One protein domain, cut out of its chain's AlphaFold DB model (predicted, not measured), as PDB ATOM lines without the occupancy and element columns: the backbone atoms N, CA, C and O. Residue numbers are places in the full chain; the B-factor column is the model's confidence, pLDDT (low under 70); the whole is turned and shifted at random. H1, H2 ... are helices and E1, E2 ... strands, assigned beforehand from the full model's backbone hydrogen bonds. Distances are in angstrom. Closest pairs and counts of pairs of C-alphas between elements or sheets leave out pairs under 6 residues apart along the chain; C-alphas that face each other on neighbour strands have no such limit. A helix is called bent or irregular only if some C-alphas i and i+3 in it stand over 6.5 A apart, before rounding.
ATOM      1  N   ASP A 202     -43.280   8.723 -44.635       54.53
ATOM      2  CA  ASP A 202     -42.894   8.314 -45.995       54.53
ATOM      3  C   ASP A 202     -43.510   9.236 -47.083       54.53
ATOM      4  O   ASP A 202     -43.869   8.774 -48.171       54.53
ATOM      5  N   GLY A 203     -43.736  10.522 -46.781       51.47
ATOM      6  CA  GLY A 203     -44.425  11.492 -47.643       51.47
ATOM      7  C   GLY A 203     -45.895  11.155 -47.925       51.47
ATOM      8  O   GLY A 203     -46.468  11.622 -48.909       51.47
ATOM      9  N   ARG A 204     -46.514  10.296 -47.106       49.62
ATOM     10  CA  ARG A 204     -47.882   9.769 -47.301       49.62
ATOM     11  C   ARG A 204     -48.887  10.327 -46.292       49.62
ATOM     12  O   ARG A 204     -50.076  10.005 -46.393       49.62
ATOM     13  N   LEU A 205     -48.428  11.109 -45.316       53.31
ATOM     14  CA  LEU A 205     -49.237  11.610 -44.206       53.31
ATOM     15  C   LEU A 205     -49.500  13.114 -44.241       53.31
ATOM     16  O   LEU A 205     -50.134  13.583 -43.296       53.31
ATOM     17  N   ASP A 206     -49.136  13.837 -45.311       64.62
ATOM     18  CA  ASP A 206     -49.493  15.255 -45.432       64.62
ATOM     19  C   ASP A 206     -51.015  15.408 -45.588       64.62
ATOM     20  O   ASP A 206     -51.600  15.412 -46.673       64.62
ATOM     21  N   ARG A 207     -51.681  15.441 -44.442       69.94
ATOM     22  CA  ARG A 207     -53.114  15.587 -44.295       69.94
ATOM     23  C   ARG A 207     -53.315  16.842 -43.484       69.94
ATOM     24  O   ARG A 207     -53.342  16.791 -42.256       69.94
ATOM     25  N   GLN A 208     -53.572  17.939 -44.186       76.25
ATOM     26  CA  GLN A 208     -53.909  19.243 -43.604       76.25
ATOM     27  C   GLN A 208     -54.984  19.164 -42.498       76.25
ATOM     28  O   GLN A 208     -55.018  19.995 -41.596       76.25
ATOM     29  N   ALA A 209     -55.833  18.128 -42.511       80.62
ATOM     30  CA  ALA A 209     -56.800  17.838 -41.452       80.62
ATOM     31  C   ALA A 209     -56.180  17.609 -40.054       80.62
ATOM     32  O   ALA A 209     -56.847  17.872 -39.053       80.62
ATOM     33  N   TYR A 210     -54.937  17.123 -39.955       82.38
ATOM     34  CA  TYR A 210     -54.260  16.866 -38.677       82.38
ATOM     35  C   TYR A 210     -53.419  18.041 -38.174       82.38
ATOM     36  O   TYR A 210     -53.116  18.087 -36.980       82.38
ATOM     37  N   TYR A 211     -53.139  19.038 -39.017       87.00
ATOM     38  CA  TYR A 211     -52.314  20.197 -38.666       87.00
ATOM     39  C   TYR A 211     -52.742  20.915 -37.384       87.00
ATOM     40  O   TYR A 211     -51.870  21.223 -36.572       87.00
ATOM     41  N   PRO A 212     -54.041  21.158 -37.110       89.38
ATOM     42  CA  PRO A 212     -54.428  21.801 -35.857       89.38
ATOM     43  C   PRO A 212     -54.066  20.963 -34.623       89.38
ATOM     44  O   PRO A 212     -53.659  21.509 -33.597       89.38
ATOM     45  N   ALA A 213     -54.203  19.636 -34.714       88.00
ATOM     46  CA  ALA A 213     -53.893  18.717 -33.623       88.00
ATOM     47  C   ALA A 213     -52.379  18.536 -33.437       88.00
ATOM     48  O   ALA A 213     -51.910  18.473 -32.301       88.00
ATOM     49  N   GLU A 214     -51.615  18.504 -34.528       88.25
ATOM     50  CA  GLU A 214     -50.150  18.436 -34.520       88.25
ATOM     51  C   GLU A 214     -49.524  19.734 -34.008       88.25
ATOM     52  O   GLU A 214     -48.655  19.698 -33.142       88.25
ATOM     53  N   LEU A 215     -50.027  20.891 -34.441       91.44
ATOM     54  CA  LEU A 215     -49.594  22.186 -33.920       91.44
ATOM     55  C   LEU A 215     -49.892  22.313 -32.420       91.44
ATOM     56  O   LEU A 215     -49.084  22.858 -31.667       91.44
ATOM     57  N   ALA A 216     -51.047  21.814 -31.969       91.44
ATOM     58  CA  ALA A 216     -51.381  21.773 -30.548       91.44
ATOM     59  C   ALA A 216     -50.457  20.826 -29.764       91.44
ATOM     60  O   ALA A 216     -50.059  21.162 -28.652       91.44
ATOM     61  N   LEU A 217     -50.076  19.687 -30.348       90.50
ATOM     62  CA  LEU A 217     -49.088  18.783 -29.764       90.50
ATOM     63  C   LEU A 217     -47.721  19.466 -29.626       90.50
ATOM     64  O   LEU A 217     -47.151  19.438 -28.542       90.50
ATOM     65  N   ILE A 218     -47.220  20.123 -30.681       92.25
ATOM     66  CA  ILE A 218     -45.948  20.860 -30.618       92.25
ATOM     67  C   ILE A 218     -46.005  21.908 -29.497       92.25
ATOM     68  O   ILE A 218     -45.071  21.998 -28.707       92.25
ATOM     69  N   LYS A 219     -47.110  22.657 -29.374       93.31
ATOM     70  CA  LYS A 219     -47.305  23.652 -28.302       93.31
ATOM     71  C   LYS A 219     -47.218  23.047 -26.903       93.31
ATOM     72  O   LYS A 219     -46.576  23.637 -26.034       93.31
ATOM     73  N   ASP A 220     -47.862  21.902 -26.685       91.69
ATOM     74  CA  ASP A 220     -47.827  21.202 -25.396       91.69
ATOM     75  C   ASP A 220     -46.388  20.760 -25.061       91.69
ATOM     76  O   ASP A 220     -45.894  21.002 -23.961       91.69
ATOM     77  N   GLU A 221     -45.687  20.173 -26.034       91.38
ATOM     78  CA  GLU A 221     -44.325  19.653 -25.869       91.38
ATOM     79  C   GLU A 221     -43.261  20.763 -25.764       91.38
ATOM     80  O   GLU A 221     -42.256  20.594 -25.073       91.38
ATOM     81  N   GLU A 222     -43.475  21.924 -26.392       92.19
ATOM     82  CA  GLU A 222     -42.680  23.141 -26.175       92.19
ATOM     83  C   GLU A 222     -42.852  23.675 -24.747       92.19
ATOM     84  O   GLU A 222     -41.881  24.116 -24.135       92.19
ATOM     85  N   GLY A 223     -44.072  23.629 -24.196       88.94
ATOM     86  CA  GLY A 223     -44.345  24.029 -22.811       88.94
ATOM     87  C   GLY A 223     -43.645  23.146 -21.772       88.94
ATOM     88  O   GLY A 223     -43.296  23.622 -20.696       88.94
ATOM     89  N   GLU A 224     -43.396  21.885 -22.122       89.06
ATOM     90  CA  GLU A 224     -42.740  20.867 -21.291       89.06
ATOM     91  C   GLU A 224     -41.227  20.732 -21.549       89.06
ATOM     92  O   GLU A 224     -40.594  19.780 -21.065       89.06
ATOM     93  N   ASP A 225     -40.640  21.665 -22.310       90.00
ATOM     94  CA  ASP A 225     -39.220  21.664 -22.669       90.00
ATOM     95  C   ASP A 225     -38.778  20.372 -23.395       90.00
ATOM     96  O   ASP A 225     -37.663  19.883 -23.209       90.00
ATOM     97  N   ASN A 226     -39.666  19.782 -24.201       90.94
ATOM     98  CA  ASN A 226     -39.426  18.507 -24.880       90.94
ATOM     99  C   ASN A 226     -39.147  18.640 -26.385       90.94
ATOM    100  O   ASN A 226     -38.433  17.807 -26.946       90.94
ATOM    101  N   ALA A 227     -39.699  19.666 -27.036       92.94
ATOM    102  CA  ALA A 227     -39.512  19.913 -28.464       92.94
ATOM    103  C   ALA A 227     -38.162  20.592 -28.763       92.94
ATOM    104  O   ALA A 227     -37.792  21.580 -28.124       92.94
ATOM    105  N   VAL A 228     -37.448  20.096 -29.771       93.81
ATOM    106  CA  VAL A 228     -36.158  20.615 -30.242       93.81
ATOM    107  C   VAL A 228     -36.262  20.963 -31.710       93.81
ATOM    108  O   VAL A 228     -36.568  20.087 -32.511       93.81
ATOM    109  N   LEU A 229     -35.936  22.206 -32.057       95.19
ATOM    110  CA  LEU A 229     -35.783  22.642 -33.440       95.19
ATOM    111  C   LEU A 229     -34.300  22.866 -33.727       95.19
ATOM    112  O   LEU A 229     -33.696  23.731 -33.101       95.19
ATOM    113  N   SER A 230     -33.728  22.103 -34.653       93.81
ATOM    114  CA  SER A 230     -32.369  22.297 -35.165       93.81
ATOM    115  C   SER A 230     -32.360  21.983 -36.655       93.81
ATOM    116  O   SER A 230     -32.559  20.833 -37.047       93.81
ATOM    117  N   LEU A 231     -32.173  23.005 -37.487       93.06
ATOM    118  CA  LEU A 231     -32.156  22.868 -38.942       93.06
ATOM    119  C   LEU A 231     -31.154  23.838 -39.557       93.06
ATOM    120  O   LEU A 231     -31.335  25.050 -39.454       93.06
ATOM    121  N   ILE A 232     -30.141  23.302 -40.228       92.62
ATOM    122  CA  ILE A 232     -29.279  24.049 -41.147       92.62
ATOM    123  C   ILE A 232     -30.080  24.288 -42.429       92.62
ATOM    124  O   ILE A 232     -30.480  23.347 -43.112       92.62
ATOM    125  N   MET A 233     -30.377  25.552 -42.718       87.19
ATOM    126  CA  MET A 233     -31.251  25.941 -43.827       87.19
ATOM    127  C   MET A 233     -30.515  25.942 -45.166       87.19
ATOM    128  O   MET A 233     -31.096  25.616 -46.196       87.19
ATOM    129  N   ASP A 234     -29.250  26.340 -45.158       81.75
ATOM    130  CA  ASP A 234     -28.433  26.505 -46.358       81.75
ATOM    131  C   ASP A 234     -28.024  25.181 -47.010       81.75
ATOM    132  O   ASP A 234     -27.618  25.194 -48.160       81.75
ATOM    133  N   ASP A 235     -28.206  24.036 -46.352       70.62
ATOM    134  CA  ASP A 235     -28.072  22.734 -47.021       70.62
ATOM    135  C   ASP A 235     -29.276  22.438 -47.938       70.62
ATOM    136  O   ASP A 235     -29.143  21.756 -48.953       70.62
ATOM    137  N   GLN A 236     -30.459  22.968 -47.602       67.75
ATOM    138  CA  GLN A 236     -31.700  22.765 -48.366       67.75
ATOM    139  C   GLN A 236     -31.831  23.724 -49.550       67.75
ATOM    140  O   GLN A 236     -32.591  23.494 -50.493       67.75
ATOM    141  N   MET A 237     -31.118  24.843 -49.489       72.25
ATOM    142  CA  MET A 237     -31.156  25.900 -50.485       72.25
ATOM    143  C   MET A 237     -29.786  25.968 -51.146       72.25
ATOM    144  O   MET A 237     -28.780  25.874 -50.472       72.25
ATOM    145  N   GLN A 238     -29.695  26.152 -52.464       74.88
ATOM    146  CA  GLN A 238     -28.398  26.403 -53.114       74.88
ATOM    147  C   GLN A 238     -27.908  27.826 -52.783       74.88
ATOM    148  O   GLN A 238     -27.825  28.685 -53.661       74.88
ATOM    149  N   THR A 239     -27.665  28.096 -51.500       83.12
ATOM    150  CA  THR A 239     -27.336  29.408 -50.957       83.12
ATOM    151  C   THR A 239     -25.907  29.759 -51.329       83.12
ATOM    152  O   THR A 239     -24.958  29.020 -51.073       83.12
ATOM    153  N   SER A 240     -25.743  30.914 -51.963       87.19
ATOM    154  CA  SER A 240     -24.419  31.394 -52.343       87.19
ATOM    155  C   SER A 240     -23.636  31.919 -51.126       87.19
ATOM    156  O   SER A 240     -24.234  32.425 -50.175       87.19
ATOM    157  N   PRO A 241     -22.288  31.922 -51.163       88.44
ATOM    158  CA  PRO A 241     -21.476  32.510 -50.092       88.44
ATOM    159  C   PRO A 241     -21.802  33.984 -49.798       88.44
ATOM    160  O   PRO A 241     -21.655  34.444 -48.670       88.44
ATOM    161  N   ALA A 242     -22.268  34.731 -50.806       89.25
ATOM    162  CA  ALA A 242     -22.713  36.112 -50.637       89.25
ATOM    163  C   ALA A 242     -24.029  36.203 -49.840       89.25
ATOM    164  O   ALA A 242     -24.170  37.074 -48.981       89.25
ATOM    165  N   GLU A 243     -24.970  35.282 -50.077       90.81
ATOM    166  CA  GLU A 243     -26.229  35.183 -49.323       90.81
ATOM    167  C   GLU A 243     -26.009  34.728 -47.871       90.81
ATOM    168  O   GLU A 243     -26.788  35.100 -46.996       90.81
ATOM    169  N   LEU A 244     -24.922  34.001 -47.586       90.62
ATOM    170  CA  LEU A 244     -24.509  33.674 -46.216       90.62
ATOM    171  C   LEU A 244     -23.912  34.871 -45.459       90.62
ATOM    172  O   LEU A 244     -23.812  34.828 -44.241       90.62
ATOM    173  N   GLY A 245     -23.515  35.950 -46.143       87.38
ATOM    174  CA  GLY A 245     -23.115  37.202 -45.490       87.38
ATOM    175  C   GLY A 245     -21.883  37.115 -44.580       87.38
ATOM    176  O   GLY A 245     -21.752  37.933 -43.677       87.38
ATOM    177  N   GLY A 246     -20.990  36.146 -44.809       88.81
ATOM    178  CA  GLY A 246     -19.790  35.917 -43.990       88.81
ATOM    179  C   GLY A 246     -19.966  34.895 -42.862       88.81
ATOM    180  O   GLY A 246     -18.975  34.518 -42.235       88.81
ATOM    181  N   TYR A 247     -21.188  34.406 -42.641       92.81
ATOM    182  CA  TYR A 247     -21.457  33.254 -41.782       92.81
ATOM    183  C   TYR A 247     -21.190  31.951 -42.537       92.81
ATOM    184  O   TYR A 247     -21.209  31.921 -43.767       92.81
ATOM    185  N   ASP A 248     -20.915  30.869 -41.810       91.12
ATOM    186  CA  ASP A 248     -20.711  29.563 -42.442       91.12
ATOM    187  C   ASP A 248     -22.019  28.819 -42.714       91.12
ATOM    188  O   ASP A 248     -22.118  28.159 -43.741       91.12
ATOM    189  N   HIS A 249     -23.009  28.970 -41.833       93.69
ATOM    190  CA  HIS A 249     -24.332  28.356 -41.942       93.69
ATOM    191  C   HIS A 249     -25.423  29.271 -41.377       93.69
ATOM    192  O   HIS A 249     -25.170  30.067 -40.464       93.69
ATOM    193  N   ILE A 250     -26.656  29.110 -41.864       93.81
ATOM    194  CA  ILE A 250     -27.848  29.748 -41.288       93.81
ATOM    195  C   ILE A 250     -28.712  28.663 -40.647       93.81
ATOM    196  O   ILE A 250     -29.187  27.754 -41.325       93.81
ATOM    197  N   VAL A 251     -28.937  28.758 -39.336       94.94
ATOM    198  CA  VAL A 251     -29.520  27.663 -38.551       94.94
ATOM    199  C   VAL A 251     -30.771  28.111 -37.800       94.94
ATOM    200  O   VAL A 251     -30.727  29.051 -37.008       94.94
ATOM    201  N   PHE A 252     -31.883  27.402 -37.982       95.00
ATOM    202  CA  PHE A 252     -33.071  27.546 -37.140       95.00
ATOM    203  C   PHE A 252     -32.885  26.791 -35.830       95.00
ATOM    204  O   PHE A 252     -32.622  25.586 -35.842       95.00
ATOM    205  N   VAL A 253     -33.044  27.488 -34.703       95.88
ATOM    206  CA  VAL A 253     -32.816  26.913 -33.371       95.88
ATOM    207  C   VAL A 253     -33.841  27.368 -32.336       95.88
ATOM    208  O   VAL A 253     -34.380  28.476 -32.397       95.88
ATOM    209  N   ASN A 254     -34.075  26.519 -31.336       95.25
ATOM    210  CA  ASN A 254     -34.777  26.878 -30.104       95.25
ATOM    211  C   ASN A 254     -33.900  26.661 -28.855       95.25
ATOM    212  O   ASN A 254     -32.773  26.172 -28.943       95.25
ATOM    213  N   ASP A 255     -34.432  27.001 -27.677       92.88
ATOM    214  CA  ASP A 255     -33.727  26.868 -26.392       92.88
ATOM    215  C   ASP A 255     -33.181  25.451 -26.155       92.88
ATOM    216  O   ASP A 255     -32.062  25.275 -25.672       92.88
ATOM    217  N   GLN A 256     -33.962  24.423 -26.492       92.06
ATOM    218  CA  GLN A 256     -33.561  23.034 -26.266       92.06
ATOM    219  C   GLN A 256     -32.452  22.587 -27.225       92.06
ATOM    220  O   GLN A 256     -31.563  21.843 -26.811       92.06
ATOM    221  N   ALA A 257     -32.433  23.085 -28.464       92.50
ATOM    222  CA  ALA A 257     -31.335  22.831 -29.394       92.50
ATOM    223  C   ALA A 257     -30.019  23.449 -28.908       92.50
ATOM    224  O   ALA A 257     -28.985  22.785 -28.930       92.50
ATOM    225  N   LEU A 258     -30.062  24.683 -28.396       92.31
ATOM    226  CA  LEU A 258     -28.889  25.347 -27.819       92.31
ATOM    227  C   LEU A 258     -28.355  24.593 -26.592       92.31
ATOM    228  O   LEU A 258     -27.147  24.375 -26.481       92.31
ATOM    229  N   LYS A 259     -29.251  24.110 -25.717       90.69
ATOM    230  CA  LYS A 259     -28.887  23.257 -24.571       90.69
ATOM    231  C   LYS A 259     -28.239  21.944 -25.010       90.69
ATOM    232  O   LYS A 259     -27.211  21.573 -24.452       90.69
ATOM    233  N   LEU A 260     -28.801  21.260 -26.011       87.38
ATOM    234  CA  LEU A 260     -28.224  20.029 -26.564       87.38
ATOM    235  C   LEU A 260     -26.845  20.262 -27.190       87.38
ATOM    236  O   LEU A 260     -25.972  19.403 -27.080       87.38
ATOM    237  N   ALA A 261     -26.637  21.425 -27.808       86.50
ATOM    238  CA  ALA A 261     -25.352  21.822 -28.368       86.50
ATOM    239  C   ALA A 261     -24.355  22.358 -27.319       86.50
ATOM    240  O   ALA A 261     -23.207  22.638 -27.662       86.50
ATOM    241  N   GLY A 262     -24.765  22.505 -26.052       86.12
ATOM    242  CA  GLY A 262     -23.915  23.005 -24.969       86.12
ATOM    243  C   GLY A 262     -23.585  24.501 -25.064       86.12
ATOM    244  O   GLY A 262     -22.571  24.936 -24.517       86.12
ATOM    245  N   VAL A 263     -24.415  25.285 -25.760       88.75
ATOM    246  CA  VAL A 263     -24.255  26.737 -25.928       88.75
ATOM    247  C   VAL A 263     -25.133  27.468 -24.917       88.75
ATOM    248  O   VAL A 263     -26.340  27.240 -24.832       88.75
ATOM    249  N   SER A 264     -24.518  28.348 -24.126       88.25
ATOM    250  CA  SER A 264     -25.213  29.159 -23.125       88.25
ATOM    251  C   SER A 264     -25.591  30.530 -23.691       88.25
ATOM    252  O   SER A 264     -25.002  30.985 -24.667       88.25
ATOM    253  N   GLN A 265     -26.526  31.244 -23.054       84.81
ATOM    254  CA  GLN A 265     -26.885  32.602 -23.491       84.81
ATOM    255  C   GLN A 265     -25.709  33.592 -23.465       84.81
ATOM    256  O   GLN A 265     -25.718  34.553 -24.219       84.81
ATOM    257  N   GLN A 266     -24.685  33.354 -22.641       86.94
ATOM    258  CA  GLN A 266     -23.487  34.203 -22.574       86.94
ATOM    259  C   GLN A 266     -22.585  34.053 -23.807       86.94
ATOM    260  O   GLN A 266     -21.753  34.914 -24.080       86.94
ATOM    261  N   ASP A 267     -22.736  32.943 -24.530       89.38
ATOM    262  CA  ASP A 267     -21.992  32.650 -25.751       89.38
ATOM    263  C   ASP A 267     -22.676  33.243 -26.999       89.38
ATOM    264  O   ASP A 267     -22.128  33.126 -28.098       89.38
ATOM    265  N   LEU A 268     -23.860  33.848 -26.837       93.38
ATOM    266  CA  LEU A 268     -24.692  34.374 -27.915       93.38
ATOM    267  C   LEU A 268     -24.643  35.901 -27.963       93.38
ATOM    268  O   LEU A 268     -24.707  36.576 -26.938       93.38
ATOM    269  N   GLU A 269     -24.590  36.436 -29.176       94.44
ATOM    270  CA  GLU A 269     -24.691  37.867 -29.457       94.44
ATOM    271  C   GLU A 269     -25.891  38.123 -30.361       94.44
ATOM    272  O   GLU A 269     -26.109  37.383 -31.318       94.44
ATOM    273  N   GLU A 270     -26.675  39.159 -30.070       93.75
ATOM    274  CA  GLU A 270     -27.792  39.555 -30.930       93.75
ATOM    275  C   GLU A 270     -27.278  40.336 -32.142       93.75
ATOM    276  O   GLU A 270     -26.414  41.202 -32.022       93.75
ATOM    277  N   VAL A 271     -27.810  40.008 -33.318       93.94
ATOM    278  CA  VAL A 271     -27.444  40.612 -34.600       93.94
ATOM    279  C   VAL A 271     -28.670  41.322 -35.148       93.94
ATOM    280  O   VAL A 271     -29.718  40.702 -35.341       93.94
ATOM    281  N   ALA A 272     -28.576  42.619 -35.438       92.25
ATOM    282  CA  ALA A 272     -29.686  43.296 -36.088       92.25
ATOM    283  C   ALA A 272     -29.714  42.954 -37.585       92.25
ATOM    284  O   ALA A 272     -28.688  42.881 -38.259       92.25
ATOM    285  N   LEU A 273     -30.915  42.831 -38.156       90.12
ATOM    286  CA  LEU A 273     -31.092  42.613 -39.600       90.12
ATOM    287  C   LEU A 273     -30.433  43.731 -40.443       90.12
ATOM    288  O   LEU A 273     -30.075  43.522 -41.601       90.12
ATOM    289  N   THR A 274     -30.291  44.935 -39.883       90.75
ATOM    290  CA  THR A 274     -29.611  46.081 -40.507       90.75
ATOM    291  C   THR A 274     -28.105  45.897 -40.634       90.75
ATOM    292  O   THR A 274     -27.519  46.462 -41.558       90.75
ATOM    293  N   ASP A 275     -27.513  45.080 -39.770       92.38
ATOM    294  CA  ASP A 275     -26.062  44.921 -39.653       92.38
ATOM    295  C   ASP A 275     -25.537  43.843 -40.613       92.38
ATOM    296  O   ASP A 275     -24.344  43.769 -40.893       92.38
ATOM    297  N   LEU A 276     -26.445  43.038 -41.174       93.31
ATOM    298  CA  LEU A 276     -26.140  42.052 -42.204       93.31
ATOM    299  C   LEU A 276     -25.809  42.705 -43.554       93.31
ATOM    300  O   LEU A 276     -26.324  43.778 -43.902       93.31
ATOM    301  N   SER A 277     -25.018  41.991 -44.363       94.31
ATOM    302  CA  SER A 277     -24.754  42.360 -45.757       94.31
ATOM    303  C   SER A 277     -26.057  42.522 -46.549       94.31
ATOM    304  O   SER A 277     -27.098  41.945 -46.214       94.31
ATOM    305  N   ALA A 278     -26.025  43.329 -47.612       93.50
ATOM    306  CA  ALA A 278     -27.217  43.601 -48.410       93.50
ATOM    307  C   ALA A 278     -27.805  42.315 -49.011       93.50
ATOM    308  O   ALA A 278     -29.021  42.123 -48.980       93.50
ATOM    309  N   GLU A 279     -26.945  41.421 -49.487       93.56
ATOM    310  CA  GLU A 279     -27.285  40.133 -50.078       93.56
ATOM    311  C   GLU A 279     -27.927  39.201 -49.047       93.56
ATOM    312  O   GLU A 279     -29.034  38.714 -49.280       93.56
ATOM    313  N   CYS A 280     -27.300  39.022 -47.879       92.88
ATOM    314  CA  CYS A 280     -27.827  38.173 -46.808       92.88
ATOM    315  C   CYS A 280     -29.168  38.695 -46.279       92.88
ATOM    316  O   CYS A 280     -30.148  37.958 -46.162       92.88
ATOM    317  N   ARG A 281     -29.272  40.009 -46.058       94.69
ATOM    318  CA  ARG A 281     -30.527  40.651 -45.658       94.69
ATOM    319  C   ARG A 281     -31.633  40.457 -46.696       94.69
ATOM    320  O   ARG A 281     -32.778  40.210 -46.317       94.69
ATOM    321  N   ASN A 282     -31.329  40.589 -47.986       93.81
ATOM    322  CA  ASN A 282     -32.307  40.387 -49.057       93.81
ATOM    323  C   ASN A 282     -32.739  38.921 -49.157       93.81
ATOM    324  O   ASN A 282     -33.925  38.645 -49.342       93.81
ATOM    325  N   PHE A 283     -31.803  37.992 -48.972       92.50
ATOM    326  CA  PHE A 283     -32.079  36.563 -48.885       92.50
ATOM    327  C   PHE A 283     -33.039  36.245 -47.728       92.50
ATOM    328  O   PHE A 283     -34.114  35.687 -47.956       92.50
ATOM    329  N   LEU A 284     -32.741  36.702 -46.508       93.00
ATOM    330  CA  LEU A 284     -33.613  36.496 -45.345       93.00
ATOM    331  C   LEU A 284     -34.987  37.163 -45.509       93.00
ATOM    332  O   LEU A 284     -36.007  36.575 -45.153       93.00
ATOM    333  N   ARG A 285     -35.047  38.359 -46.111       94.25
ATOM    334  CA  ARG A 285     -36.314  39.037 -46.448       94.25
ATOM    335  C   ARG A 285     -37.183  38.246 -47.414       94.25
ATOM    336  O   ARG A 285     -38.400  38.378 -47.348       94.25
ATOM    337  N   ARG A 286     -36.578  37.436 -48.283       91.38
ATOM    338  CA  ARG A 286     -37.286  36.561 -49.220       91.38
ATOM    339  C   ARG A 286     -37.763  35.274 -48.546       91.38
ATOM    340  O   ARG A 286     -38.893  34.869 -48.787       91.38
ATOM    341  N   ILE A 287     -36.924  34.653 -47.717       90.31
ATOM    342  CA  ILE A 287     -37.175  33.307 -47.182       90.31
ATOM    343  C   ILE A 287     -37.990  33.313 -45.881       90.31
ATOM    344  O   ILE A 287     -38.950  32.557 -45.766       90.31
ATOM    345  N   LEU A 288     -37.683  34.183 -44.913       92.75
ATOM    346  CA  LEU A 288     -38.355  34.164 -43.602       92.75
ATOM    347  C   LEU A 288     -39.883  34.361 -43.677       92.75
ATOM    348  O   LEU A 288     -40.605  33.665 -42.958       92.75
ATOM    349  N   PRO A 289     -40.431  35.230 -44.552       94.06
ATOM    350  CA  PRO A 289     -41.878  35.323 -44.729       94.06
ATOM    351  C   PRO A 289     -42.536  34.035 -45.233       94.06
ATOM    352  O   PRO A 289     -43.704  33.818 -44.941       94.06
ATOM    353  N   LEU A 290     -41.826  33.188 -45.979       91.25
ATOM    354  CA  LEU A 290     -42.384  31.926 -46.478       91.25
ATOM    355  C   LEU A 290     -42.520  30.892 -45.357       91.25
ATOM    356  O   LEU A 290     -43.442  30.094 -45.373       91.25
ATOM    357  N   ASN A 291     -41.653  30.966 -44.347       91.12
ATOM    358  CA  ASN A 291     -41.637  30.008 -43.245       91.12
ATOM    359  C   ASN A 291     -42.552  30.426 -42.078       91.12
ATOM    360  O   ASN A 291     -42.802  29.634 -41.169       91.12
ATOM    361  N   THR A 292     -43.017  31.681 -42.037       93.06
ATOM    362  CA  THR A 292     -43.742  32.252 -40.888       93.06
ATOM    363  C   THR A 292     -45.247  32.336 -41.117       93.06
ATOM    364  O   THR A 292     -45.712  32.807 -42.153       93.06
ATOM    365  N   ALA A 293     -46.035  32.010 -40.087       90.25
ATOM    366  CA  ALA A 293     -47.499  31.967 -40.178       90.25
ATOM    367  C   ALA A 293     -48.135  33.320 -40.562       90.25
ATOM    368  O   ALA A 293     -49.204  33.379 -41.165       90.25
ATOM    369  N   LYS A 294     -47.486  34.439 -40.208       90.94
ATOM    370  CA  LYS A 294     -47.950  35.805 -40.527       90.94
ATOM    371  C   LYS A 294     -47.278  36.413 -41.758       90.94
ATOM    372  O   LYS A 294     -47.512  37.587 -42.038       90.94
ATOM    373  N   ARG A 295     -46.423  35.657 -42.454       90.06
ATOM    374  CA  ARG A 295     -45.612  36.117 -43.590       90.06
ATOM    375  C   ARG A 295     -44.808  37.385 -43.304       90.06
ATOM    376  O   ARG A 295     -44.749  38.310 -44.110       90.06
ATOM    377  N   GLN A 296     -44.196  37.434 -42.126       89.06
ATOM    378  CA  GLN A 296     -43.370  38.553 -41.677       89.06
ATOM    379  C   GLN A 296     -41.899  38.149 -41.737       89.06
ATOM    380  O   GLN A 296     -41.556  37.019 -41.414       89.06
ATOM    381  N   THR A 297     -41.010  39.071 -42.109       86.69
ATOM    382  CA  THR A 297     -39.568  38.775 -42.117       86.69
ATOM    383  C   THR A 297     -39.019  38.573 -40.706       86.69
ATOM    384  O   THR A 297     -38.213  37.683 -40.499       86.69
ATOM    385  N   MET A 298     -39.457  39.386 -39.742       89.81
ATOM    386  CA  MET A 298     -39.040  39.301 -38.337       89.81
ATOM    387  C   MET A 298     -40.267  39.447 -37.423       89.81
ATOM    388  O   MET A 298     -40.554  40.544 -36.939       89.81
ATOM    389  N   PRO A 299     -41.064  38.381 -37.245       90.00
ATOM    390  CA  PRO A 299     -42.200  38.390 -36.329       90.00
ATOM    391  C   PRO A 299     -41.756  38.494 -34.862       90.00
ATOM    392  O   PRO A 299     -40.646  38.113 -34.489       90.00
ATOM    393  N   LYS A 300     -42.660  38.962 -33.991       88.56
ATOM    394  CA  LYS A 300     -42.413  39.007 -32.538       88.56
ATOM    395  C   LYS A 300     -42.079  37.606 -32.007       88.56
ATOM    396  O   LYS A 300     -42.868  36.683 -32.198       88.56
ATOM    397  N   GLY A 301     -40.954  37.478 -31.299       86.75
ATOM    398  CA  GLY A 301     -40.466  36.211 -30.734       86.75
ATOM    399  C   GLY A 301     -39.430  35.473 -31.591       86.75
ATOM    400  O   GLY A 301     -38.953  34.421 -31.164       86.75
ATOM    401  N   MET A 302     -39.078  36.017 -32.762       94.12
ATOM    402  CA  MET A 302     -37.924  35.610 -33.566       94.12
ATOM    403  C   MET A 302     -36.780  36.608 -33.373       94.12
ATOM    404  O   MET A 302     -36.998  37.815 -33.459       94.12
ATOM    405  N   HIS A 303     -35.571  36.099 -33.147       94.94
ATOM    406  CA  HIS A 303     -34.350  36.893 -33.005       94.94
ATOM    407  C   HIS A 303     -33.250  36.329 -33.898       94.94
ATOM    408  O   HIS A 303     -33.195  35.123 -34.136       94.94
ATOM    409  N   LEU A 304     -32.371  37.204 -34.373       95.75
ATOM    410  CA  LEU A 304     -31.157  36.807 -35.071       95.75
ATOM    411  C   LEU A 304     -30.006  36.873 -34.077       95.75
ATOM    412  O   LEU A 304     -29.760  37.919 -33.483       95.75
ATOM    413  N   LEU A 305     -29.332  35.749 -33.874       95.62
ATOM    414  CA  LEU A 305     -28.201  35.643 -32.963       95.62
ATOM    415  C   LEU A 305     -26.990  35.098 -33.717       95.62
ATOM    416  O   LEU A 305     -27.133  34.398 -34.714       95.62
ATOM    417  N   THR A 306     -25.792  35.342 -33.214       94.69
ATOM    418  CA  THR A 306     -24.597  34.591 -33.600       94.69
ATOM    419  C   THR A 306     -23.962  33.971 -32.364       94.69
ATOM    420  O   THR A 306     -24.176  34.429 -31.241       94.69
ATOM    421  N   SER A 307     -23.219  32.884 -32.558       91.50
ATOM    422  CA  SER A 307     -22.550  32.165 -31.477       91.50
ATOM    423  C   SER A 307     -21.045  32.386 -31.545       91.50
ATOM    424  O   SER A 307     -20.417  32.158 -32.579       91.50
ATOM    425  N   ARG A 308     -20.446  32.753 -30.407       87.12
ATOM    426  CA  ARG A 308     -18.984  32.821 -30.235       87.12
ATOM    427  C   ARG A 308     -18.341  31.435 -30.172       87.12
ATOM    428  O   ARG A 308     -17.148  31.283 -30.429       87.12
ATOM    429  N   LYS A 309     -19.121  30.415 -29.800       88.50
ATOM    430  CA  LYS A 309     -18.699  29.011 -29.789       88.50
ATOM    431  C   LYS A 309     -19.161  28.291 -31.045       88.50
ATOM    432  O   LYS A 309     -20.188  28.624 -31.633       88.50
ATOM    433  N   LYS A 310     -18.435  27.228 -31.388       88.50
ATOM    434  CA  LYS A 310     -18.881  26.282 -32.411       88.50
ATOM    435  C   LYS A 310     -20.172  25.604 -31.941       88.50
ATOM    436  O   LYS A 310     -20.241  25.158 -30.799       88.50
ATOM    437  N   LEU A 311     -21.152  25.512 -32.828       90.38
ATOM    438  CA  LEU A 311     -22.459  24.909 -32.600       90.38
ATOM    439  C   LEU A 311     -22.565  23.610 -33.402       90.38
ATOM    440  O   LEU A 311     -22.248  23.590 -34.587       90.38
ATOM    441  N   ALA A 312     -23.033  22.531 -32.781       88.56
ATOM    442  CA  ALA A 312     -23.451  21.341 -33.515       88.56
ATOM    443  C   ALA A 312     -24.939  21.469 -33.881       88.56
ATOM    444  O   ALA A 312     -25.786  21.511 -32.989       88.56
ATOM    445  N   ALA A 313     -25.250  21.524 -35.174       90.00
ATOM    446  CA  ALA A 313     -26.611  21.632 -35.696       90.00
ATOM    447  C   ALA A 313     -26.924  20.487 -36.665       90.00
ATOM    448  O   ALA A 313     -26.010  19.820 -37.152       90.00
ATOM    449  N   LEU A 314     -28.209  20.226 -36.902       89.38
ATOM    450  CA  LEU A 314     -28.642  19.146 -37.787       89.38
ATOM    451  C   LEU A 314     -28.844  19.653 -39.210       89.38
ATOM    452  O   LEU A 314     -29.567  20.627 -39.424       89.38
ATOM    453  N   ASN A 315     -28.259  18.948 -40.169       86.75
ATOM    454  CA  ASN A 315     -28.606  19.095 -41.576       86.75
ATOM    455  C   ASN A 315     -29.950  18.403 -41.897       86.75
ATOM    456  O   ASN A 315     -30.581  17.801 -41.023       86.75
ATOM    457  N   GLU A 316     -30.374  18.451 -43.160       78.06
ATOM    458  CA  GLU A 316     -31.589  17.771 -43.645       78.06
ATOM    459  C   GLU A 316     -31.582  16.259 -43.390       78.06
ATOM    460  O   GLU A 316     -32.617  15.647 -43.136       78.06
ATOM    461  N   THR A 317     -30.406  15.631 -43.431       76.19
ATOM    462  CA  THR A 317     -30.294  14.188 -43.226       76.19
ATOM    463  C   THR A 317     -30.284  13.800 -41.751       76.19
ATOM    464  O   THR A 317     -30.097  12.620 -41.470       76.19
ATOM    465  N   GLN A 318     -30.516  14.718 -40.799       78.50
ATOM    466  CA  GLN A 318     -30.437  14.491 -39.343       78.50
ATOM    467  C   GLN A 318     -29.023  14.140 -38.842       78.50
ATOM    468  O   GLN A 318     -28.851  13.446 -37.830       78.50
ATOM    469  N   ASP A 319     -27.993  14.576 -39.561       82.25
ATOM    470  CA  ASP A 319     -26.601  14.431 -39.166       82.25
ATOM    471  C   ASP A 319     -26.084  15.724 -38.541       82.25
ATOM    472  O   ASP A 319     -26.315  16.828 -39.030       82.25
ATOM    473  N   PHE A 320     -25.359  15.580 -37.432       84.25
ATOM    474  CA  PHE A 320     -24.733  16.721 -36.780       84.25
ATOM    475  C   PHE A 320     -23.545  17.227 -37.591       84.25
ATOM    476  O   PHE A 320     -22.530  16.521 -37.735       84.25
ATOM    477  N   GLN A 321     -23.652  18.480 -38.005       87.50
ATOM    478  CA  GLN A 321     -22.611  19.276 -38.624       87.50
ATOM    479  C   GLN A 321     -22.153  20.365 -37.656       87.50
ATOM    480  O   GLN A 321     -22.929  20.910 -36.871       87.50
ATOM    481  N   LEU A 322     -20.847  20.624 -37.655       88.50
ATOM    482  CA  LEU A 322     -20.231  21.589 -36.755       88.50
ATOM    483  C   LEU A 322     -20.150  22.952 -37.443       88.50
ATOM    484  O   LEU A 322     -19.253  23.174 -38.256       88.50
ATOM    485  N   CYS A 323     -21.032  23.866 -37.062       90.56
ATOM    486  CA  CYS A 323     -21.016  25.259 -37.486       90.56
ATOM    487  C   CYS A 323     -20.043  26.041 -36.595       90.56
ATOM    488  O   CYS A 323     -20.175  26.075 -35.373       90.56
ATOM    489  N   ARG A 324     -19.016  26.642 -37.185       90.06
ATOM    490  CA  ARG A 324     -17.983  27.419 -36.492       90.06
ATOM    491  C   ARG A 324     -18.413  28.858 -36.238       90.06
ATOM    492  O   ARG A 324     -18.062  29.377 -35.182       90.06
ATOM    493  N   HIS A 325     -19.125  29.472 -37.178       92.31
ATOM    494  CA  HIS A 325     -19.618  30.843 -37.080       92.31
ATOM    495  C   HIS A 325     -21.020  30.987 -37.701       92.31
ATOM    496  O   HIS A 325     -21.171  31.618 -38.751       92.31
ATOM    497  N   PRO A 326     -22.048  30.380 -37.074       94.69
ATOM    498  CA  PRO A 326     -23.391  30.373 -37.635       94.69
ATOM    499  C   PRO A 326     -24.148  31.678 -37.372       94.69
ATOM    500  O   PRO A 326     -23.988  32.315 -36.322       94.69
ATOM    501  N   LEU A 327     -25.063  32.000 -38.286       95.62
ATOM    502  CA  LEU A 327     -26.183  32.899 -38.032       95.62
ATOM    503  C   LEU A 327     -27.383  32.072 -37.564       95.62
ATOM    504  O   LEU A 327     -27.858  31.178 -38.259       95.62
ATOM    505  N   LEU A 328     -27.880  32.367 -36.373       96.06
ATOM    506  CA  LEU A 328     -28.961  31.639 -35.726       96.06
ATOM    507  C   LEU A 328     -30.268  32.408 -35.867       96.06
ATOM    508  O   LEU A 328     -30.387  33.539 -35.400       96.06
ATOM    509  N   ILE A 329     -31.273  31.762 -36.446       95.81
ATOM    510  CA  ILE A 329     -32.657  32.221 -36.400       95.81
ATOM    511  C   ILE A 329     -33.282  31.575 -35.166       95.81
ATOM    512  O   ILE A 329     -33.758  30.437 -35.191       95.81
ATOM    513  N   TYR A 330     -33.201  32.297 -34.054       95.88
ATOM    514  CA  TYR A 330     -33.630  31.823 -32.751       95.88
ATOM    515  C   TYR A 330     -35.109  32.123 -32.513       95.88
ATOM    516  O   TYR A 330     -35.573  33.260 -32.623       95.88
ATOM    517  N   THR A 331     -35.846  31.091 -32.110       94.88
ATOM    518  CA  THR A 331     -37.236  31.208 -31.657       94.88
ATOM    519  C   THR A 331     -37.453  30.363 -30.417       94.88
ATOM    520  O   THR A 331     -37.228  29.154 -30.436       94.88
ATOM    521  N   LYS A 332     -37.973  30.975 -29.351       91.56
ATOM    522  CA  LYS A 332     -38.284  30.244 -28.115       91.56
ATOM    523  C   LYS A 332     -39.412  29.223 -28.301       91.56
ATOM    524  O   LYS A 332     -39.335  28.116 -27.784       91.56
ATOM    525  N   ARG A 333     -40.464  29.613 -29.028       92.69
ATOM    526  CA  ARG A 333     -41.656  28.791 -29.303       92.69
ATOM    527  C   ARG A 333     -41.943  28.746 -30.806       92.69
ATOM    528  O   ARG A 333     -42.729  29.571 -31.286       92.69
ATOM    529  N   PRO A 334     -41.285  27.839 -31.550       93.44
ATOM    530  CA  PRO A 334     -41.502  27.643 -32.984       93.44
ATOM    531  C   PRO A 334     -42.980  27.626 -33.404       93.44
ATOM    532  O   PRO A 334     -43.352  28.303 -34.360       93.44
ATOM    533  N   SER A 335     -43.842  26.954 -32.637       93.81
ATOM    534  CA  SER A 335     -45.283  26.809 -32.899       93.81
ATOM    535  C   SER A 335     -46.108  28.108 -32.914       93.81
ATOM    536  O   SER A 335     -47.284  28.101 -33.293       93.81
ATOM    537  N   GLN A 336     -45.543  29.219 -32.432       93.50
ATOM    538  CA  GLN A 336     -46.198  30.533 -32.408       93.50
ATOM    539  C   GLN A 336     -45.753  31.434 -33.564       93.50
ATOM    540  O   GLN A 336     -46.404  32.444 -33.839       93.50
ATOM    541  N   VAL A 337     -44.638  31.086 -34.203       93.88
ATOM    542  CA  VAL A 337     -43.936  31.923 -35.175       93.88
ATOM    543  C   VAL A 337     -44.030  31.325 -36.576       93.88
ATOM    544  O   VAL A 337     -44.368  32.037 -37.527       93.88
ATOM    545  N   TYR A 338     -43.750  30.031 -36.698       94.94
ATOM    546  CA  TYR A 338     -43.679  29.342 -37.978       94.94
ATOM    547  C   TYR A 338     -45.028  28.799 -38.428       94.94
ATOM    548  O   TYR A 338     -45.908  28.509 -37.615       94.94
ATOM    549  N   ASP A 339     -45.177  28.690 -39.744       93.38
ATOM    550  CA  ASP A 339     -46.341  28.067 -40.352       93.38
ATOM    551  C   ASP A 339     -46.294  26.539 -40.203       93.38
ATOM    552  O   ASP A 339     -45.222  25.924 -40.214       93.38
ATOM    553  N   MET A 340     -47.467  25.921 -40.040       90.69
ATOM    554  CA  MET A 340     -47.553  24.471 -39.884       90.69
ATOM    555  C   MET A 340     -47.240  23.737 -41.193       90.69
ATOM    556  O   MET A 340     -46.502  22.760 -41.157       90.69
ATOM    557  N   HIS A 341     -47.776  24.208 -42.320       89.38
ATOM    558  CA  HIS A 341     -47.600  23.596 -43.634       89.38
ATOM    559  C   HIS A 341     -46.202  23.867 -44.187       89.38
ATOM    560  O   HIS A 341     -45.484  22.936 -44.540       89.38
ATOM    561  N   ASP A 342     -45.811  25.142 -44.216       87.94
ATOM    562  CA  ASP A 342     -44.629  25.577 -44.962       87.94
ATOM    563  C   ASP A 342     -43.313  25.309 -44.204       87.94
ATOM    564  O   ASP A 342     -42.243  25.312 -44.811       87.94
ATOM    565  N   PHE A 343     -43.357  25.059 -42.884       91.00
ATOM    566  CA  PHE A 343     -42.141  24.886 -42.075       91.00
ATOM    567  C   PHE A 343     -42.209  23.770 -41.024       91.00
ATOM    568  O   PHE A 343     -41.368  22.869 -41.034       91.00
ATOM    569  N   LEU A 344     -43.175  23.800 -40.095       91.88
ATOM    570  CA  LEU A 344     -43.160  22.881 -38.945       91.88
ATOM    571  C   LEU A 344     -43.393  21.425 -39.354       91.88
ATOM    572  O   LEU A 344     -42.725  20.543 -38.820       91.88
ATOM    573  N   TYR A 345     -44.304  21.162 -40.293       87.62
ATOM    574  CA  TYR A 345     -44.557  19.813 -40.796       87.62
ATOM    575  C   TYR A 345     -43.339  19.234 -41.538       87.62
ATOM    576  O   TYR A 345     -42.883  18.156 -41.142       87.62
ATOM    577  N   PRO A 346     -42.731  19.932 -42.525       87.06
ATOM    578  CA  PRO A 346     -41.468  19.498 -43.117       87.06
ATOM    579  C   PRO A 346     -40.379  19.232 -42.075       87.06
ATOM    580  O   PRO A 346     -39.737  18.185 -42.125       87.06
ATOM    581  N   ALA A 347     -40.206  20.118 -41.086       89.00
ATOM    582  CA  ALA A 347     -39.215  19.938 -40.025       89.00
ATOM    583  C   ALA A 347     -39.511  18.712 -39.139       89.00
ATOM    584  O   ALA A 347     -38.592  17.991 -38.756       89.00
ATOM    585  N   LEU A 348     -40.781  18.440 -38.825       86.81
ATOM    586  CA  LEU A 348     -41.201  17.249 -38.078       86.81
ATOM    587  C   LEU A 348     -40.935  15.951 -38.847       86.81
ATOM    588  O   LEU A 348     -40.458  14.977 -38.264       86.81
ATOM    589  N   SER A 349     -41.256  15.952 -40.143       80.25
ATOM    590  CA  SER A 349     -41.108  14.808 -41.048       80.25
ATOM    591  C   SER A 349     -39.635  14.476 -41.306       80.25
ATOM    592  O   SER A 349     -39.208  13.328 -41.194       80.25
ATOM    593  N   THR A 350     -38.819  15.506 -41.533       80.25
ATOM    594  CA  THR A 350     -37.359  15.382 -41.683       80.25
ATOM    595  C   THR A 350     -36.639  15.156 -40.358       80.25
ATOM    596  O   THR A 350     -35.458  14.841 -40.360       80.25
ATOM    597  N   GLY A 351     -37.324  15.246 -39.211       84.44
ATOM    598  CA  GLY A 351     -36.765  15.066 -37.865       84.44
ATOM    599  C   GLY A 351     -35.802  16.163 -37.408       84.44
ATOM    600  O   GLY A 351     -35.059  15.969 -36.446       84.44
ATOM    601  N   ASN A 352     -35.847  17.322 -38.059       89.75
ATOM    602  CA  ASN A 352     -35.208  18.556 -37.617       89.75
ATOM    603  C   ASN A 352     -36.034  19.294 -36.543       89.75
ATOM    604  O   ASN A 352     -35.489  20.096 -35.782       89.75
ATOM    605  N   LEU A 353     -37.330  18.975 -36.432       92.12
ATOM    606  CA  LEU A 353     -38.157  19.176 -35.244       92.12
ATOM    607  C   LEU A 353     -38.417  17.806 -34.603       92.12
ATOM    608  O   LEU A 353     -39.088  16.956 -35.184       92.12
ATOM    609  N   PHE A 354     -37.872  17.573 -33.412       91.31
ATOM    610  CA  PHE A 354     -37.951  16.275 -32.736       91.31
ATOM    611  C   PHE A 354     -38.165  16.423 -31.228       91.31
ATOM    612  O   PHE A 354     -38.072  17.516 -30.670       91.31
ATOM    613  N   PHE A 355     -38.457  15.311 -30.555       91.44
ATOM    614  CA  PHE A 355     -38.793  15.279 -29.133       91.44
ATOM    615  C   PHE A 355     -37.795  14.422 -28.356       91.44
ATOM    616  O   PHE A 355     -37.558  13.275 -28.726       91.44
ATOM    617  N   ILE A 356     -37.221  14.935 -27.264       89.31
ATOM    618  CA  ILE A 356     -36.147  14.240 -26.517       89.31
ATOM    619  C   ILE A 356     -36.698  13.161 -25.559       89.31
ATOM    620  O   ILE A 356     -36.003  12.209 -25.209       89.31
ATOM    621  N   ARG A 357     -37.948  13.299 -25.102       86.25
ATOM    622  CA  ARG A 357     -38.596  12.454 -24.084       86.25
ATOM    623  C   ARG A 357     -39.780  11.697 -24.679       86.25
ATOM    624  O   ARG A 357     -40.941  12.068 -24.493       86.25
ATOM    625  N   SER A 358     -39.488  10.581 -25.341       80.88
ATOM    626  CA  SER A 358     -40.496   9.709 -25.966       80.88
ATOM    627  C   SER A 358     -41.600   9.223 -25.010       80.88
ATOM    628  O   SER A 358     -42.767   9.148 -25.393       80.88
ATOM    629  N   ALA A 359     -41.268   8.958 -23.741       80.19
ATOM    630  CA  ALA A 359     -42.224   8.482 -22.736       80.19
ATOM    631  C   ALA A 359     -43.350   9.490 -22.431       80.19
ATOM    632  O   ALA A 359     -44.470   9.080 -22.129       80.19
ATOM    633  N   LYS A 360     -43.074  10.800 -22.532       81.06
ATOM    634  CA  LYS A 360     -44.076  11.864 -22.338       81.06
ATOM    635  C   LYS A 360     -44.934  12.096 -23.589       81.06
ATOM    636  O   LYS A 360     -46.131  12.354 -23.462       81.06
ATOM    637  N   LEU A 361     -44.344  11.907 -24.770       83.44
ATOM    638  CA  LEU A 361     -44.983  12.151 -26.065       83.44
ATOM    639  C   LEU A 361     -46.137  11.175 -26.357       83.44
ATOM    640  O   LEU A 361     -47.173  11.562 -26.897       83.44
ATOM    641  N   ILE A 362     -46.001   9.900 -25.971       80.00
ATOM    642  CA  ILE A 362     -47.012   8.862 -26.253       80.00
ATOM    643  C   ILE A 362     -48.384   9.192 -25.621       80.00
ATOM    644  O   ILE A 362     -49.398   9.159 -26.328       80.00
ATOM    645  N   PRO A 363     -48.480   9.534 -24.319       83.19
ATOM    646  CA  PRO A 363     -49.724  10.024 -23.730       83.19
ATOM    647  C   PRO A 363     -50.283  11.292 -24.389       83.19
ATOM    648  O   PRO A 363     -51.504  11.441 -24.455       83.19
ATOM    649  N   ALA A 364     -49.428  12.210 -24.851       84.38
ATOM    650  CA  ALA A 364     -49.856  13.447 -25.505       84.38
ATOM    651  C   ALA A 364     -50.493  13.169 -26.880       84.38
ATOM    652  O   ALA A 364     -51.600  13.634 -27.159       84.38
ATOM    653  N   LEU A 365     -49.887  12.284 -27.679       84.31
ATOM    654  CA  LEU A 365     -50.441  11.809 -28.955       84.31
ATOM    655  C   LEU A 365     -51.816  11.149 -28.796       84.31
ATOM    656  O   LEU A 365     -52.720  11.379 -29.603       84.31
ATOM    657  N   LYS A 366     -51.994  10.336 -27.744       83.25
ATOM    658  CA  LYS A 366     -53.290   9.712 -27.427       83.25
ATOM    659  C   LYS A 366     -54.345  10.757 -27.072       83.25
ATOM    660  O   LYS A 366     -55.447  10.698 -27.610       83.25
ATOM    661  N   ARG A 367     -54.002  11.730 -26.219       85.69
ATOM    662  CA  ARG A 367     -54.904  12.827 -25.819       85.69
ATOM    663  C   ARG A 367     -55.366  13.674 -27.006       85.69
ATOM    664  O   ARG A 367     -56.509  14.112 -27.023       85.69
ATOM    665  N   ARG A 368     -54.506  13.868 -28.007       85.06
ATOM    666  CA  ARG A 368     -54.799  14.655 -29.217       85.06
ATOM    667  C   ARG A 368     -55.474  13.854 -30.341       85.06
ATOM    668  O   ARG A 368     -55.681  14.389 -31.421       85.06
ATOM    669  N   GLY A 369     -55.810  12.578 -30.118       81.44
ATOM    670  CA  GLY A 369     -56.463  11.730 -31.126       81.44
ATOM    671  C   GLY A 369     -55.563  11.323 -32.303       81.44
ATOM    672  O   GLY A 369     -56.022  10.645 -33.221       81.44
ATOM    673  N   LEU A 370     -54.274  11.667 -32.259       79.38
ATOM    674  CA  LEU A 370     -53.297  11.374 -33.312       79.38
ATOM    675  C   LEU A 370     -52.833   9.911 -33.286       79.38
ATOM    676  O   LEU A 370     -52.340   9.391 -34.281       79.38
ATOM    677  N   ALA A 371     -53.062   9.196 -32.183       74.12
ATOM    678  CA  ALA A 371     -52.642   7.804 -32.029       74.12
ATOM    679  C   ALA A 371     -53.126   6.865 -33.153       74.12
ATOM    680  O   ALA A 371     -52.417   5.920 -33.467       74.12
ATOM    681  N   LYS A 372     -54.296   7.107 -33.767       69.38
ATOM    682  CA  LYS A 372     -54.801   6.290 -34.890       69.38
ATOM    683  C   LYS A 372     -54.179   6.658 -36.240       69.38
ATOM    684  O   LYS A 372     -53.993   5.772 -37.061       69.38
ATOM    685  N   ALA A 373     -53.865   7.937 -36.466       67.19
ATOM    686  CA  ALA A 373     -53.215   8.396 -37.698       67.19
ATOM    687  C   ALA A 373     -51.791   7.828 -37.833       67.19
ATOM    688  O   ALA A 373     -51.310   7.595 -38.938       67.19
ATOM    689  N   TYR A 374     -51.166   7.530 -36.693       67.38
ATOM    690  CA  TYR A 374     -49.795   7.047 -36.586       67.38
ATOM    691  C   TYR A 374     -49.680   5.563 -36.122       67.38
ATOM    692  O   TYR A 374     -48.668   5.207 -35.516       67.38
ATOM    693  N   SER A 375     -50.675   4.684 -36.379       52.94
ATOM    694  CA  SER A 375     -50.750   3.278 -35.872       52.94
ATOM    695  C   SER A 375     -51.322   2.254 -36.887       52.94
ATOM    696  O   SER A 375     -52.059   2.702 -37.775       52.94
ATOM    697  N   PRO A 376     -51.058   0.912 -36.778       51.28
ATOM    698  CA  PRO A 376     -50.315   0.143 -35.734       51.28
ATOM    699  C   PRO A 376     -49.026  -0.541 -36.263       51.28
ATOM    700  O   PRO A 376     -48.932  -0.778 -37.459       51.28
ATOM    701  N   GLU A 377     -47.965  -0.917 -35.538       47.94
ATOM    702  CA  GLU A 377     -47.520  -1.001 -34.133       47.94
ATOM    703  C   GLU A 377     -45.967  -0.913 -34.146       47.94
ATOM    704  O   GLU A 377     -45.362  -1.418 -35.096       47.94
ATOM    705  N   PRO A 378     -45.294  -0.415 -33.088       48.47
ATOM    706  CA  PRO A 378     -45.710   0.669 -32.207       48.47
ATOM    707  C   PRO A 378     -45.563   2.001 -32.967       48.47
ATOM    708  O   PRO A 378     -44.922   2.030 -34.008       48.47
ATOM    709  N   PHE A 379     -46.210   3.068 -32.487       53.34
ATOM    710  CA  PHE A 379     -46.214   4.441 -33.027       53.34
ATOM    711  C   PHE A 379     -45.085   4.719 -34.032       53.34
ATOM    712  O   PHE A 379     -43.931   4.512 -33.665       53.34
ATOM    713  N   ARG A 380     -45.390   5.254 -35.229       61.22
ATOM    714  CA  ARG A 380     -44.415   5.732 -36.253       61.22
ATOM    715  C   ARG A 380     -43.482   6.864 -35.768       61.22
ATOM    716  O   ARG A 380     -43.046   7.726 -36.512       61.22
TER     717      ARG A 380
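What this domain is: This is residues 202 to 380 of the 513 residues of an uncharacterized protein of Lactobacillus equicursoris (UniProt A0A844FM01). A strongly twisted sheet of six strands runs through the domain, curled round short helix H2 on one face, with H5 on the opposite face and hairpin E5 and E6 packing beside E1. H1 and H5 pack near the end of the sheet with E1 and E8, short H4 only grazes the sheet, and H6 with residues 368 to 380 extends one end of the long axis. The printed part has 179 residues, in the order H1 E1 E2 H2 E3 H3 E4 E5 E6 E7 H4 H5 E8 H6, of mixed class; the large sheet, E3 E4 E7 E2 E1 E8, is mixed. It is compact, radius of gyration of the C-alphas 16.4 A, spanning 49 by 31 by 28 A.

How they stand to each other: In the sheet, E3 (268 to 270) is antiparallel to E4 (302 to 307), N 269 to O 306 2.9 A; E4 to E7 (327 to 331), N 328 to O 305 2.7 A. E7 is parallel to E2 (250 to 253), N 329 to O 251 2.8 A. E2 forms a hairpin with E1 (227 to 232), N 252 to O 231 2.8 A; E1 is antiparallel to E8 (353 to 355), N 228 to O 354 2.8 A. The sheet curls round H2 (255 to 260); C-alphas 228 and 256 are closest to each other, 5.3 A. H5 (340 to 350), on the opposite face, lies over none of the strands, height over the sheet 6.9 A. H4 (334 to 337) only grazes the sheet. Split strand-helix-strand units, strands running the same way with others between, are E2, H2, E3 and E7, H4 H5, E8, both crossovers right-handed. H1 (208 to 223) and H2 make three layers, helices on both faces. H1 touches H5 with residues 208 to 215 alone, closest C-alphas 211 and 340, 6.5 A. H6 (358 to 367) only just touches H1, with 3 pairs of C-alphas within 8 A, closest 217 and 364, 6.9 A. H3 (278 to 291) and H5 only just touch, only at their ends, with 3 pairs, closest 291 and 343, 5.3 A. Hairpin E5 (311 to 314) and E6 (320 to 323) has N 311 to O 323 2.8 A. Every O i to N i+4 pair is within hydrogen-bond range in H2; H1 has 10 of 12, H3 8 of 10, H5 4 of 7, H6 4 of 6, and H4 is too short.

Where its parts are: H1 begins at C-alpha 208 (-53.909, 19.243, -43.604) and measures 23.4 A, H3 20.5 A, E1 16.8 A, E4 15.9 A. H6 ends at C-alpha 367 (-54.904, 12.827, -25.819). H1, H5 and, only just, H3 are irregular: C-alphas 209 and 212 are 7.3 A apart, 342 and 345 7.1 A, 286 and 289 6.54 A.

The domain as a whole: C-alphas 275 and 376 are farthest apart, 51.1 A. The printed part has no cut; E1 to E2 is a long link of 17 residues. pLDDT is under 70 at residues 202 to 207, 236 and 372 to 380.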